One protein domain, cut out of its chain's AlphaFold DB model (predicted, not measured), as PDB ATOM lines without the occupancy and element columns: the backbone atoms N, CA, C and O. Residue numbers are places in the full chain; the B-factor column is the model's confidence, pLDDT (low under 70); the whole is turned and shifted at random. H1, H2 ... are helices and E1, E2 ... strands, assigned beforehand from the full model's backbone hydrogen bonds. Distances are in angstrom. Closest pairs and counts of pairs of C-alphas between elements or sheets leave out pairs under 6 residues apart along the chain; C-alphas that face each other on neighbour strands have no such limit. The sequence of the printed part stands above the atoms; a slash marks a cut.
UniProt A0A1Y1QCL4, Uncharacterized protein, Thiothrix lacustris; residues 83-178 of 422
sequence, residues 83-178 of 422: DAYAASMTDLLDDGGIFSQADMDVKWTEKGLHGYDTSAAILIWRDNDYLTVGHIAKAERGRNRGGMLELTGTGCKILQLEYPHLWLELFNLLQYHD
ATOM      1  N   ASP A  83     -26.558  32.052   7.609       95.50
ATOM      2  CA  ASP A  83     -26.099  31.421   6.374       95.50
ATOM      3  C   ASP A  83     -25.216  32.407   5.607       95.50
ATOM      4  O   ASP A  83     -24.116  32.060   5.181       95.50
ATOM      5  N   ALA A  84     -25.628  33.676   5.540       96.12
ATOM      6  CA  ALA A  84     -24.798  34.739   4.977       96.12
ATOM      7  C   ALA A  84     -23.539  35.012   5.824       96.12
ATOM      8  O   ALA A  84     -22.461  35.253   5.278       96.12
ATOM      9  N   TYR A  85     -23.633  34.914   7.158       96.69
ATOM     10  CA  TYR A  85     -22.448  34.928   8.019       96.69
ATOM     11  C   TYR A  85     -21.495  33.783   7.663       96.69
ATOM     12  O   TYR A  85     -20.320  34.034   7.426       96.69
ATOM     13  N   ALA A  86     -21.989  32.544   7.594       95.56
ATOM     14  CA  ALA A  86     -21.162  31.383   7.284       95.56
ATOM     15  C   ALA A  86     -20.494  31.503   5.905       95.56
ATOM     16  O   ALA A  86     -19.296  31.263   5.809       95.56
ATOM     17  N   ALA A  87     -21.239  31.945   4.886       95.56
ATOM     18  CA  ALA A  87     -20.706  32.174   3.545       95.56
ATOM     19  C   ALA A  87     -19.589  33.231   3.545       95.56
ATOM     20  O   ALA A  87     -18.498  32.967   3.055       95.56
ATOM     21  N   SER A  88     -19.811  34.383   4.184       96.62
ATOM     22  CA  SER A  88     -18.774  35.422   4.268       96.62
ATOM     23  C   SER A  88     -17.549  35.016   5.095       96.62
ATOM     24  O   SER A  88     -16.465  35.541   4.866       96.62
ATOM     25  N   MET A  89     -17.676  34.085   6.050       96.12
ATOM     26  CA  MET A  89     -16.513  33.590   6.795       96.12
ATOM     27  C   MET A  89     -15.568  32.768   5.917       96.12
ATOM     28  O   MET A  89     -14.368  32.835   6.153       96.12
ATOM     29  N   THR A  90     -16.077  32.041   4.920       93.00
ATOM     30  CA  THR A  90     -15.244  31.318   3.944       93.00
ATOM     31  C   THR A  90     -14.305  32.292   3.232       93.00
ATOM     32  O   THR A  90     -13.093  32.123   3.294       93.00
ATOM     33  N   ASP A  91     -14.831  33.392   2.686       95.31
ATOM     34  CA  ASP A  91     -14.018  34.389   1.971       95.31
ATOM     35  C   ASP A  91     -13.079  35.193   2.897       95.31
ATOM     36  O   ASP A  91     -12.040  35.702   2.471       95.31
ATOM     37  N   LEU A  92     -13.410  35.312   4.189       95.44
ATOM     38  CA  LEU A  92     -12.549  35.988   5.166       95.44
ATOM     39  C   LEU A  92     -11.416  35.106   5.700       95.44
ATOM     40  O   LEU A  92     -10.325  35.625   5.944       95.44
ATOM     41  N   LEU A  93     -11.695  33.825   5.962       94.50
ATOM     42  CA  LEU A  93     -10.883  32.966   6.832       94.50
ATOM     43  C   LEU A  93     -10.177  31.812   6.130       94.50
ATOM     44  O   LEU A  93      -9.208  31.305   6.699       94.50
ATOM     45  N   ASP A  94     -10.668  31.361   4.976       91.00
ATOM     46  CA  ASP A  94     -10.073  30.211   4.299       91.00
ATOM     47  C   ASP A  94      -8.649  30.519   3.817       91.00
ATOM     48  O   ASP A  94      -8.174  31.659   3.834       91.00
ATOM     49  N   ASP A  95      -7.942  29.471   3.392       86.12
ATOM     50  CA  ASP A  95      -6.632  29.621   2.768       86.12
ATOM     51  C   ASP A  95      -6.767  30.454   1.485       86.12
ATOM     52  O   ASP A  95      -7.525  30.103   0.577       86.12
ATOM     53  N   GLY A  96      -6.080  31.596   1.439       88.69
ATOM     54  CA  GLY A  96      -6.272  32.600   0.392       88.69
ATOM     55  C   GLY A  96      -7.458  33.551   0.606       88.69
ATOM     56  O   GLY A  96      -7.721  34.370  -0.267       88.69
ATOM     57  N   GLY A  97      -8.148  33.503   1.746       94.25
ATOM     58  CA  GLY A  97      -9.132  34.511   2.149       94.25
ATOM     59  C   GLY A  97      -8.487  35.844   2.548       94.25
ATOM     60  O   GLY A  97      -7.264  35.951   2.683       94.25
ATOM     61  N   ILE A  98      -9.309  36.872   2.773       97.00
ATOM     62  CA  ILE A  98      -8.851  38.252   3.027       97.00
ATOM     63  C   ILE A  98      -7.821  38.334   4.163       97.00
ATOM     64  O   ILE A  98      -6.805  39.015   4.028       97.00
ATOM     65  N   PHE A  99      -8.059  37.661   5.294       96.38
ATOM     66  CA  PHE A  99      -7.142  37.748   6.435       96.38
ATOM     67  C   PHE A  99      -5.862  36.946   6.217       96.38
ATOM     68  O   PHE A  99      -4.787  37.445   6.541       96.38
ATOM     69  N   SER A 100      -5.947  35.775   5.583       93.75
ATOM     70  CA  SER A 100      -4.768  34.991   5.200       93.75
ATOM     71  C   SER A 100      -3.848  35.784   4.262       93.75
ATOM     72  O   SER A 100      -2.648  35.864   4.509       93.75
ATOM     73  N   GLN A 101      -4.409  36.451   3.247       95.75
ATOM     74  CA  GLN A 101      -3.645  37.279   2.306       95.75
ATOM     75  C   GLN A 101      -3.031  38.540   2.942       95.75
ATOM     76  O   GLN A 101      -2.066  39.086   2.410       95.75
ATOM     77  N   ALA A 102      -3.586  39.015   4.060       94.69
ATOM     78  CA  ALA A 102      -3.093  40.174   4.805       94.69
ATOM     79  C   ALA A 102      -2.117  39.807   5.942       94.69
ATOM     80  O   ALA A 102      -1.836  40.658   6.790       94.69
ATOM     81  N   ASP A 103      -1.648  38.553   6.003       93.69
ATOM     82  CA  ASP A 103      -0.843  38.001   7.103       93.69
ATOM     83  C   ASP A 103      -1.511  38.171   8.488       93.69
ATOM     84  O   ASP A 103      -0.862  38.443   9.505       93.69
ATOM     85  N   MET A 104      -2.841  38.046   8.529       95.44
ATOM     86  CA  MET A 104      -3.645  38.119   9.745       95.44
ATOM     87  C   MET A 104      -4.079  36.721  10.199       95.44
ATOM     88  O   MET A 104      -4.860  36.038   9.537       95.44
ATOM     89  N   ASP A 105      -3.636  36.329  11.389       93.81
ATOM     90  CA  ASP A 105      -4.019  35.080  12.040       93.81
ATOM     91  C   ASP A 105      -5.336  35.231  12.801       93.81
ATOM     92  O   ASP A 105      -5.534  36.188  13.550       93.81
ATOM     93  N   VAL A 106      -6.211  34.229  12.722       95.50
ATOM     94  CA  VAL A 106      -7.470  34.208  13.480       95.50
ATOM     95  C   VAL A 106      -7.436  33.108  14.536       95.50
ATOM     96  O   VAL A 106      -7.327  31.923  14.228       95.50
ATOM     97  N   LYS A 107      -7.546  33.495  15.812       94.06
ATOM     98  CA  LYS A 107      -7.519  32.569  16.954       94.06
ATOM     99  C   LYS A 107      -8.857  32.554  17.677       94.06
ATOM    100  O   LYS A 107      -9.208  33.510  18.368       94.06
ATOM    101  N   TRP A 108      -9.582  31.450  17.527       92.94
ATOM    102  CA  TRP A 108     -10.859  31.211  18.197       92.94
ATOM    103  C   TRP A 108     -10.693  30.997  19.698       92.94
ATOM    104  O   TRP A 108      -9.727  30.397  20.168       92.94
ATOM    105  N   THR A 109     -11.683  31.471  20.444       85.12
ATOM    106  CA  THR A 109     -11.803  31.293  21.885       85.12
ATOM    107  C   THR A 109     -13.222  30.847  22.222       85.12
ATOM    108  O   THR A 109     -14.192  31.244  21.574       85.12
ATOM    109  N   GLU A 110     -13.360  30.049  23.279       79.06
ATOM    110  CA  GLU A 110     -14.672  29.642  23.801       79.06
ATOM    111  C   GLU A 110     -15.383  30.781  24.550       79.06
ATOM    112  O   GLU A 110     -16.551  30.668  24.914       79.06
ATOM    113  N   LYS A 111     -14.692  31.905  24.781       88.06
ATOM    114  CA  LYS A 111     -15.266  33.077  25.430       88.06
ATOM    115  C   LYS A 111     -15.993  33.937  24.400       88.06
ATOM    116  O   LYS A 111     -15.420  34.393  23.412       88.06
ATOM    117  N   GLY A 112     -17.262  34.210  24.674       88.06
ATOM    118  CA  GLY A 112     -18.052  35.182  23.932       88.06
ATOM    119  C   GLY A 112     -17.544  36.622  24.074       88.06
ATOM    120  O   GLY A 112     -16.946  37.000  25.085       88.06
ATOM    121  N   LEU A 113     -17.842  37.463  23.083       91.06
ATOM    122  CA  LEU A 113     -17.541  38.898  23.078       91.06
ATOM    123  C   LEU A 113     -18.839  39.682  22.880       91.06
ATOM    124  O   LEU A 113     -19.652  39.303  22.054       91.06
ATOM    125  N   HIS A 114     -19.069  40.771  23.621       88.06
ATOM    126  CA  HIS A 114     -20.249  41.645  23.446       88.06
ATOM    127  C   HIS A 114     -21.624  40.934  23.463       88.06
ATOM    128  O   HIS A 114     -22.583  41.402  22.848       88.06
ATOM    129  N   GLY A 115     -21.740  39.826  24.200       89.88
ATOM    130  CA  GLY A 115     -22.968  39.027  24.269       89.88
ATOM    131  C   GLY A 115     -23.186  38.112  23.060       89.88
ATOM    132  O   GLY A 115     -24.316  37.683  22.843       89.88
ATOM    133  N   TYR A 116     -22.149  37.871  22.258       94.69
ATOM    134  CA  TYR A 116     -22.078  36.751  21.322       94.69
ATOM    135  C   TYR A 116     -21.609  35.487  22.058       94.69
ATOM    136  O   TYR A 116     -20.975  35.600  23.106       94.69
ATOM    137  N   ASP A 117     -21.907  34.305  21.516       93.75
ATOM    138  CA  ASP A 117     -21.647  33.016  22.173       93.75
ATOM    139  C   ASP A 117     -20.165  32.624  22.080       93.75
ATOM    140  O   ASP A 117     -19.578  32.136  23.041       93.75
ATOM    141  N   THR A 118     -19.546  32.884  20.927       94.19
ATOM    142  CA  THR A 118     -18.139  32.569  20.636       94.19
ATOM    143  C   THR A 118     -17.452  33.757  19.982       94.19
ATOM    144  O   THR A 118     -18.113  34.612  19.378       94.19
ATOM    145  N   SER A 119     -16.128  33.835  20.105       96.44
ATOM    146  CA  SER A 119     -15.348  34.883  19.452       96.44
ATOM    147  C   SER A 119     -13.949  34.427  19.062       96.44
ATOM    148  O   SER A 119     -13.398  33.500  19.652       96.44
ATOM    149  N   ALA A 120     -13.365  35.104  18.081       96.62
ATOM    150  CA  ALA A 120     -11.978  34.958  17.684       96.62
ATOM    151  C   ALA A 120     -11.274  36.312  17.707       96.62
ATOM    152  O   ALA A 120     -11.871  37.334  17.363       96.62
ATOM    153  N   ALA A 121      -9.999  36.310  18.085       96.69
ATOM    154  CA  ALA A 121      -9.122  37.459  17.914       96.69
ATOM    155  C   ALA A 121      -8.443  37.382  16.542       96.69
ATOM    156  O   ALA A 121      -7.938  36.324  16.166       96.69
ATOM    157  N   ILE A 122      -8.417  38.506  15.829       97.06
ATOM    158  CA  ILE A 122      -7.625  38.694  14.612       97.06
ATOM    159  C   ILE A 122      -6.301  39.312  15.050       97.06
ATOM    160  O   ILE A 122      -6.286  40.358  15.707       97.06
ATOM    161  N   LEU A 123      -5.201  38.648  14.731       95.38
ATOM    162  CA  LEU A 123      -3.865  38.957  15.208       95.38
ATOM    163  C   LEU A 123      -2.927  39.169  14.026       95.38
ATOM    164  O   LEU A 123      -3.067  38.526  12.997       95.38
ATOM    165  N   ILE A 124      -1.917  40.004  14.214       91.62
ATOM    166  CA  ILE A 124      -0.749  40.049  13.332       91.62
ATOM    167  C   ILE A 124       0.494  39.742  14.149       91.62
ATOM    168  O   ILE A 124       0.571  40.122  15.321       91.62
ATOM    169  N   TRP A 125       1.486  39.110  13.530       84.31
ATOM    170  CA  TRP A 125       2.816  39.019  14.116       84.31
ATOM    171  C   TRP A 125       3.609  40.285  13.797       84.31
ATOM    172  O   TRP A 125       3.947  40.553  12.645       84.31
ATOM    173  N   ARG A 126       3.918  41.091  14.815       74.44
ATOM    174  CA  ARG A 126       4.688  42.325  14.642       74.44
ATOM    175  C   ARG A 126       5.583  42.575  15.845       74.44
ATOM    176  O   ARG A 126       5.153  42.489  16.986       74.44
ATOM    177  N   ASP A 127       6.840  42.926  15.578       69.12
ATOM    178  CA  ASP A 127       7.829  43.283  16.606       69.12
ATOM    179  C   ASP A 127       8.016  42.197  17.686       69.12
ATOM    180  O   ASP A 127       8.157  42.499  18.870       69.12
ATOM    181  N   ASN A 128       8.051  40.934  17.241       70.06
ATOM    182  CA  ASN A 128       8.176  39.722  18.061       70.06
ATOM    183  C   ASN A 128       7.014  39.471  19.035       70.06
ATOM    184  O   ASN A 128       7.185  38.747  20.018       70.06
ATOM    185  N   ASP A 129       5.845  40.046  18.761       74.31
ATOM    186  CA  ASP A 129       4.631  39.817  19.534       74.31
ATOM    187  C   ASP A 129       3.394  39.729  18.625       74.31
ATOM    188  O   ASP A 129       3.407  40.170  17.472       74.31
ATOM    189  N   TYR A 130       2.312  39.154  19.149       82.75
ATOM    190  CA  TYR A 130       1.012  39.189  18.493       82.75
ATOM    191  C   TYR A 130       0.253  40.443  18.908       82.75
ATOM    192  O   TYR A 130      -0.092  40.620  20.075       82.75
ATOM    193  N   LEU A 131      -0.080  41.288  17.934       88.00
ATOM    194  CA  LEU A 131      -0.957  42.431  18.153       88.00
ATOM    195  C   LEU A 131      -2.378  42.087  17.716       88.00
ATOM    196  O   LEU A 131      -2.600  41.716  16.565       88.00
ATOM    197  N   THR A 132      -3.350  42.279  18.607       93.56
ATOM    198  CA  THR A 132      -4.767  42.169  18.249       93.56
ATOM    199  C   THR A 132      -5.204  43.354  17.393       93.56
ATOM    200  O   THR A 132      -5.195  44.504  17.836       93.56
ATOM    201  N   VAL A 133      -5.632  43.065  16.167       95.81
ATOM    202  CA  VAL A 133      -6.079  44.051  15.170       95.81
ATOM    203  C   VAL A 133      -7.583  44.011  14.917       95.81
ATOM    204  O   VAL A 133      -8.125  44.893  14.253       95.81
ATOM    205  N   GLY A 134      -8.282  43.033  15.485       97.50
ATOM    206  CA  GLY A 134      -9.721  42.907  15.337       97.50
ATOM    207  C   GLY A 134     -10.296  41.701  16.060       97.50
ATOM    208  O   GLY A 134      -9.578  40.953  16.724       97.50
ATOM    209  N   HIS A 135     -11.603  41.524  15.922       97.81
ATOM    210  CA  HIS A 135     -12.341  40.399  16.472       97.81
ATOM    211  C   HIS A 135     -13.438  39.945  15.519       97.81
ATOM    212  O   HIS A 135     -14.054  40.751  14.824       97.81
ATOM    213  N   ILE A 136     -13.744  38.655  15.571       97.44
ATOM    214  CA  ILE A 136     -14.933  38.061  14.963       97.44
ATOM    215  C   ILE A 136     -15.756  37.456  16.090       97.44
ATOM    216  O   ILE A 136     -15.195  36.950  17.061       97.44
ATOM    217  N   ALA A 137     -17.077  37.512  16.005       96.88
ATOM    218  CA  ALA A 137     -17.934  36.847  16.974       96.88
ATOM    219  C   ALA A 137     -19.196  36.289  16.321       96.88
ATOM    220  O   ALA A 137     -19.687  36.843  15.340       96.88
ATOM    221  N   LYS A 138     -19.731  35.208  16.895       96.00
ATOM    222  CA  LYS A 138     -20.941  34.523  16.424       96.00
ATOM    223  C   LYS A 138     -21.865  34.218  17.594       96.00
ATOM    224  O   LYS A 138     -21.408  33.804  18.660       96.00
ATOM    225  N   ALA A 139     -23.163  34.385  17.373       95.19
ATOM    226  CA  ALA A 139     -24.194  33.855  18.249       95.19
ATOM    227  C   ALA A 139     -25.267  33.149  17.429       95.19
ATOM    228  O   ALA A 139     -25.727  33.648  16.403       95.19
ATOM    229  N   GLU A 140     -25.693  31.980  17.893       92.88
ATOM    230  CA  GLU A 140     -26.682  31.172  17.170       92.88
ATOM    231  C   GLU A 140     -28.114  31.567  17.527       92.88
ATOM    232  O   GLU A 140     -29.058  31.293  16.780       92.88
ATOM    233  N   ARG A 141     -28.294  32.213  18.682       89.69
ATOM    234  CA  ARG A 141     -29.604  32.529  19.257       89.69
ATOM    235  C   ARG A 141     -29.611  33.914  19.904       89.69
ATOM    236  O   ARG A 141     -28.588  34.567  20.075       89.69
ATOM    237  N   GLY A 142     -30.804  34.361  20.293       87.75
ATOM    238  CA  GLY A 142     -30.993  35.612  21.025       87.75
ATOM    239  C   GLY A 142     -30.924  36.865  20.148       87.75
ATOM    240  O   GLY A 142     -31.008  36.806  18.923       87.75
ATOM    241  N   ARG A 143     -30.810  38.029  20.799       83.62
ATOM    242  CA  ARG A 143     -30.826  39.345  20.130       83.62
ATOM    243  C   ARG A 143     -29.587  39.617  19.272       83.62
ATOM    244  O   ARG A 143     -29.660  40.469  18.397       83.62
ATOM    245  N   ASN A 144     -28.500  38.891  19.522       88.25
ATOM    246  CA  ASN A 144     -27.243  38.979  18.780       88.25
ATOM    247  C   ASN A 144     -27.088  37.842  17.756       88.25
ATOM    248  O   ASN A 144     -25.979  37.621  17.282       88.25
ATOM    249  N   ARG A 145     -28.165  37.101  17.432       93.75
ATOM    250  CA  ARG A 145     -28.111  36.032  16.426       93.75
ATOM    251  C   ARG A 145     -27.461  36.553  15.143       93.75
ATOM    252  O   ARG A 145     -27.865  37.606  14.658       93.75
ATOM    253  N   GLY A 146     -26.522  35.778  14.606       95.56
ATOM    254  CA  GLY A 146     -25.722  36.120  13.439       95.56
ATOM    255  C   GLY A 146     -24.252  36.287  13.812       95.56
ATOM    256  O   GLY A 146     -23.730  35.528  14.636       95.56
ATOM    257  N   GLY A 147     -23.592  37.277  13.217       96.88
ATOM    258  CA  GLY A 147     -22.171  37.507  13.421       96.88
ATOM    259  C   GLY A 147     -21.754  38.967  13.455       96.88
ATOM    260  O   GLY A 147     -22.482  39.873  13.044       96.88
ATOM    261  N   MET A 148     -20.549  39.174  13.967       97.50
ATOM    262  CA  MET A 148     -19.885  40.462  14.086       97.50
ATOM    263  C   MET A 148     -18.459  40.340  13.568       97.50
ATOM    264  O   MET A 148     -17.753  39.406  13.939       97.50
ATOM    265  N   LEU A 149     -18.031  41.330  12.794       98.25
ATOM    266  CA  LEU A 149     -16.629  41.588  12.495       98.25
ATOM    267  C   LEU A 149     -16.285  42.978  13.029       98.25
ATOM    268  O   LEU A 149     -17.019  43.945  12.818       98.25
ATOM    269  N   GLU A 150     -15.170  43.070  13.734       98.31
ATOM    270  CA  GLU A 150     -14.614  44.307  14.252       98.31
ATOM    271  C   GLU A 150     -13.139  44.433  13.881       98.31
ATOM    272  O   GLU A 150     -12.367  43.507  14.099       98.31
ATOM    273  N   LEU A 151     -12.742  45.605  13.396       98.62
ATOM    274  CA  LEU A 151     -11.359  45.993  13.158       98.62
ATOM    275  C   LEU A 151     -11.026  47.223  14.008       98.62
ATOM    276  O   LEU A 151     -11.784  48.198  14.046       98.62
ATOM    277  N   THR A 152      -9.881  47.175  14.687       97.31
ATOM    278  CA  THR A 152      -9.326  48.315  15.430       97.31
ATOM    279  C   THR A 152      -8.716  49.331  14.463       97.31
ATOM    280  O   THR A 152      -8.593  49.050  13.270       97.31
ATOM    281  N   GLY A 153      -8.271  50.493  14.954       94.81
ATOM    282  CA  GLY A 153      -7.572  51.474  14.113       94.81
ATOM    283  C   GLY A 153      -6.352  50.889  13.413       94.81
ATOM    284  O   GLY A 153      -6.174  51.086  12.215       94.81
ATOM    285  N   THR A 154      -5.574  50.055  14.105       92.25
ATOM    286  CA  THR A 154      -4.442  49.353  13.488       92.25
ATOM    287  C   THR A 154      -4.894  48.371  12.407       92.25
ATOM    288  O   THR A 154      -4.312  48.368  11.326       92.25
ATOM    289  N   GLY A 155      -5.940  47.573  12.655       95.69
ATOM    290  CA  GLY A 155      -6.473  46.645  11.651       95.69
ATOM    291  C   GLY A 155      -7.013  47.357  10.413       95.69
ATOM    292  O   GLY A 155      -6.701  46.972   9.287       95.69
ATOM    293  N   CYS A 156      -7.742  48.459  10.617       97.19
ATOM    294  CA  CYS A 156      -8.227  49.303   9.531       97.19
ATOM    295  C   CYS A 156      -7.061  49.908   8.737       97.19
ATOM    296  O   CYS A 156      -7.107  49.907   7.509       97.19
ATOM    297  N   LYS A 157      -6.014  50.421   9.397       93.25
ATOM    298  CA  LYS A 157      -4.845  51.016   8.723       93.25
ATOM    299  C   LYS A 157      -4.080  50.002   7.878       93.25
ATOM    300  O   LYS A 157      -3.687  50.343   6.768       93.25
ATOM    301  N   ILE A 158      -3.892  48.774   8.363       92.75
ATOM    302  CA  ILE A 158      -3.194  47.720   7.608       92.75
ATOM    303  C   ILE A 158      -3.924  47.438   6.297       92.75
ATOM    304  O   ILE A 158      -3.321  47.520   5.230       92.75
ATOM    305  N   LEU A 159      -5.237  47.202   6.351       95.38
ATOM    306  CA  LEU A 159      -6.008  46.949   5.136       95.38
ATOM    307  C   LEU A 159      -6.088  48.192   4.236       95.38
ATOM    308  O   LEU A 159      -5.896  48.080   3.034       95.38
ATOM    309  N   GLN A 160      -6.309  49.394   4.776       93.31
ATOM    310  CA  GLN A 160      -6.416  50.606   3.948       93.31
ATOM    311  C   GLN A 160      -5.089  51.006   3.284       93.31
ATOM    312  O   GLN A 160      -5.090  51.483   2.148       93.31
ATOM    313  N   LEU A 161      -3.961  50.860   3.984       89.69
ATOM    314  CA  LEU A 161      -2.674  51.405   3.548       89.69
ATOM    315  C   LEU A 161      -1.748  50.336   2.965       89.69
ATOM    316  O   LEU A 161      -1.149  50.578   1.918       89.69
ATOM    317  N   GLU A 162      -1.609  49.178   3.605       89.88
ATOM    318  CA  GLU A 162      -0.698  48.118   3.144       89.88
ATOM    319  C   GLU A 162      -1.378  47.196   2.123       89.88
ATOM    320  O   GLU A 162      -0.767  46.867   1.107       89.88
ATOM    321  N   TYR A 163      -2.667  46.891   2.317       93.94
ATOM    322  CA  TYR A 163      -3.435  45.979   1.460       93.94
ATOM    323  C   TYR A 163      -4.723  46.602   0.879       93.94
ATOM    324  O   TYR A 163      -5.808  46.038   1.033       93.94
ATOM    325  N   PRO A 164      -4.656  47.747   0.163       92.56
ATOM    326  CA  PRO A 164      -5.847  48.494  -0.263       92.56
ATOM    327  C   PRO A 164      -6.802  47.699  -1.168       92.56
ATOM    328  O   PRO A 164      -8.000  47.973  -1.194       92.56
ATOM    329  N   HIS A 165      -6.291  46.705  -1.901       94.31
ATOM    330  CA  HIS A 165      -7.116  45.802  -2.703       94.31
ATOM    331  C   HIS A 165      -7.978  44.883  -1.822       94.31
ATOM    332  O   HIS A 165      -9.164  44.735  -2.101       94.31
ATOM    333  N   LEU A 166      -7.428  44.369  -0.716       96.75
ATOM    334  CA  LEU A 166      -8.154  43.556   0.265       96.75
ATOM    335  C   LEU A 166      -9.174  44.381   1.056       96.75
ATOM    336  O   LEU A 166     -10.232  43.877   1.418       96.75
ATOM    337  N   TRP A 167      -8.908  45.670   1.294       96.88
ATOM    338  CA  TRP A 167      -9.910  46.575   1.872       96.88
ATOM    339  C   TRP A 167     -11.140  46.735   0.970       96.88
ATOM    340  O   TRP A 167     -12.275  46.743   1.450       96.88
ATOM    341  N   LEU A 168     -10.922  46.835  -0.344       95.88
ATOM    342  CA  LEU A 168     -12.005  46.910  -1.321       95.88
ATOM    343  C   LEU A 168     -12.736  45.571  -1.471       95.88
ATOM    344  O   LEU A 168     -13.960  45.550  -1.583       95.88
ATOM    345  N   GLU A 169     -12.004  44.460  -1.441       97.19
ATOM    346  CA  GLU A 169     -12.586  43.118  -1.419       97.19
ATOM    347  C   GLU A 169     -13.477  42.921  -0.189       97.19
ATOM    348  O   GLU A 169     -14.623  42.498  -0.324       97.19
ATOM    349  N   LEU A 170     -13.015  43.360   0.987       98.25
ATOM    350  CA  LEU A 170     -13.806  43.356   2.213       98.25
ATOM    351  C   LEU A 170     -15.078  44.193   2.052       98.25
ATOM    352  O   LEU A 170     -16.159  43.732   2.404       98.25
ATOM    353  N   PHE A 171     -14.983  45.405   1.499       98.06
ATOM    354  CA  PHE A 171     -16.161  46.229   1.218       98.06
ATOM    355  C   PHE A 171     -17.175  45.495   0.321       98.06
ATOM    356  O   PHE A 171     -18.361  45.457   0.652       98.06
ATOM    357  N   ASN A 172     -16.715  44.878  -0.772       97.62
ATOM    358  CA  ASN A 172     -17.577  44.150  -1.705       97.62
ATOM    359  C   ASN A 172     -18.237  42.936  -1.042       97.62
ATOM    360  O   ASN A 172     -19.434  42.724  -1.216       97.62
ATOM    361  N   LEU A 173     -17.482  42.174  -0.247       97.69
ATOM    362  CA  LEU A 173     -17.989  41.022   0.496       97.69
ATOM    363  C   LEU A 173     -19.080  41.436   1.490       97.69
ATOM    364  O   LEU A 173     -20.157  40.838   1.548       97.69
ATOM    365  N   LEU A 174     -18.815  42.493   2.261       98.06
ATOM    366  CA  LEU A 174     -19.762  43.031   3.232       98.06
ATOM    367  C   LEU A 174     -21.033  43.543   2.550       98.06
ATOM    368  O   LEU A 174     -22.129  43.315   3.063       98.06
ATOM    369  N   GLN A 175     -20.899  44.195   1.393       96.81
ATOM    370  CA  GLN A 175     -22.032  44.653   0.595       96.81
ATOM    371  C   GLN A 175     -22.843  43.484   0.028       96.81
ATOM    372  O   GLN A 175     -24.065  43.495   0.136       96.81
ATOM    373  N   TYR A 176     -22.183  42.474  -0.541       97.38
ATOM    374  CA  TYR A 176     -22.833  41.319  -1.162       97.38
ATOM    375  C   TYR A 176     -23.686  40.515  -0.170       97.38
ATOM    376  O   TYR A 176     -24.765  40.043  -0.518       97.38
ATOM    377  N   HIS A 177     -23.232  40.405   1.080       97.25
ATOM    378  CA  HIS A 177     -23.941  39.697   2.148       97.25
ATOM    379  C   HIS A 177     -24.792  40.605   3.053       97.25
ATOM    380  O   HIS A 177     -25.216  40.168   4.121       97.25
ATOM    381  N   ASP A 178     -25.046  41.861   2.671       95.50
ATOM    382  CA  ASP A 178     -25.877  42.806   3.435       95.50
ATOM    383  C   ASP A 178     -25.427  43.019   4.899       95.50
ATOM    384  O   ASP A 178     -26.238  43.229   5.818       95.50
TER     385      ASP A 178
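AT A GLANCE: This is residues 83 to 178 of the 422 residues of an uncharacterized protein of Thiothrix lacustris (UniProt A0A1Y1QCL4). A strongly twisted sheet of four strands has its concave side covered by helices: H1 runs along the strands, and H3 crosses near the far end of the sheet. H4 lies beyond them, side by side with H1 and apart from the strands, while the small H2 sits between H1 and the first strand along the chain. The 96 printed residues hold four named helices and four named strands in the order H1 H2 E1 E2 E3 E4 H3 H4, and the sheet order is E1 - E2 - E3 - E4, all antiparallel. The class is mixed, helices and strands; the whole is compact, with a radius of gyration of the C-alphas of 13.2 A and spans of 38 by 31 by 24 A.

IN THESE COORDINATES: Find C-alpha 83 at (-26.099, 31.421, 6.374); from there H1, residues 83 to 93, runs 15.3 A. Next come H2, residues 98 to 101, and E1, residues 104 to 109. Look then for E2, residues 118 to 126, which covers 25.5 A, and E3, residues 129 to 139, which covers 29.5 A from C-alpha 129 at (4.631, 39.817, 19.534) and bends by 59 degrees at residue 133. E4 is residues 146 to 151, H3 is residues 153 to 162, and H4, residues 164 to 176, runs 18.5 A to C-alpha 176 at (-22.833, 41.319, -1.162).

HOW THE PARTS SIT: Begin with the sheet, a meander, each strand the antiparallel neighbour of the one before; E1 and E4 are its edge strands. In the hairpin E1 and E2, N 105 and O 123 are 2.8 A apart, within hydrogen-bond range; in E2 and E3, N 120 and O 136 are 2.8 A apart; in E3 and E4, N 137 and O 148 are 2.9 A apart. Two layers are formed by the sheet and by H1 and H3 on one face of it. H1 is over E3, and only just over E4 with 3 C-alphas, at a height over the sheet of 9.2 A. H3 runs across the strands, over E2 and E3, with C-alphas 133 and 155 the closest at 4.4 A. H2 only grazes the sheet. H4 is not on the sheet; it only just touches H1, with 3 pairs of C-alphas within 8 A, the closest Ser 88 and Leu 173 at 6.8 A, at a shallow tilt of 11 degrees, opposite ways. With residues 166 to 170 alone H4 touches H2, and it touches H3 only at the corner. In H3 and H4 every O i to N i+4 pair is within hydrogen-bond range, in H1 6 of 7; H2 is too short for one.

THE WHOLE: The two C-alphas farthest apart are those of Asp 127 and Gly 142, 39.8 A. The printed part has no cut and no long link. Its mean pLDDT is 93.0, and residue 127 is under 70.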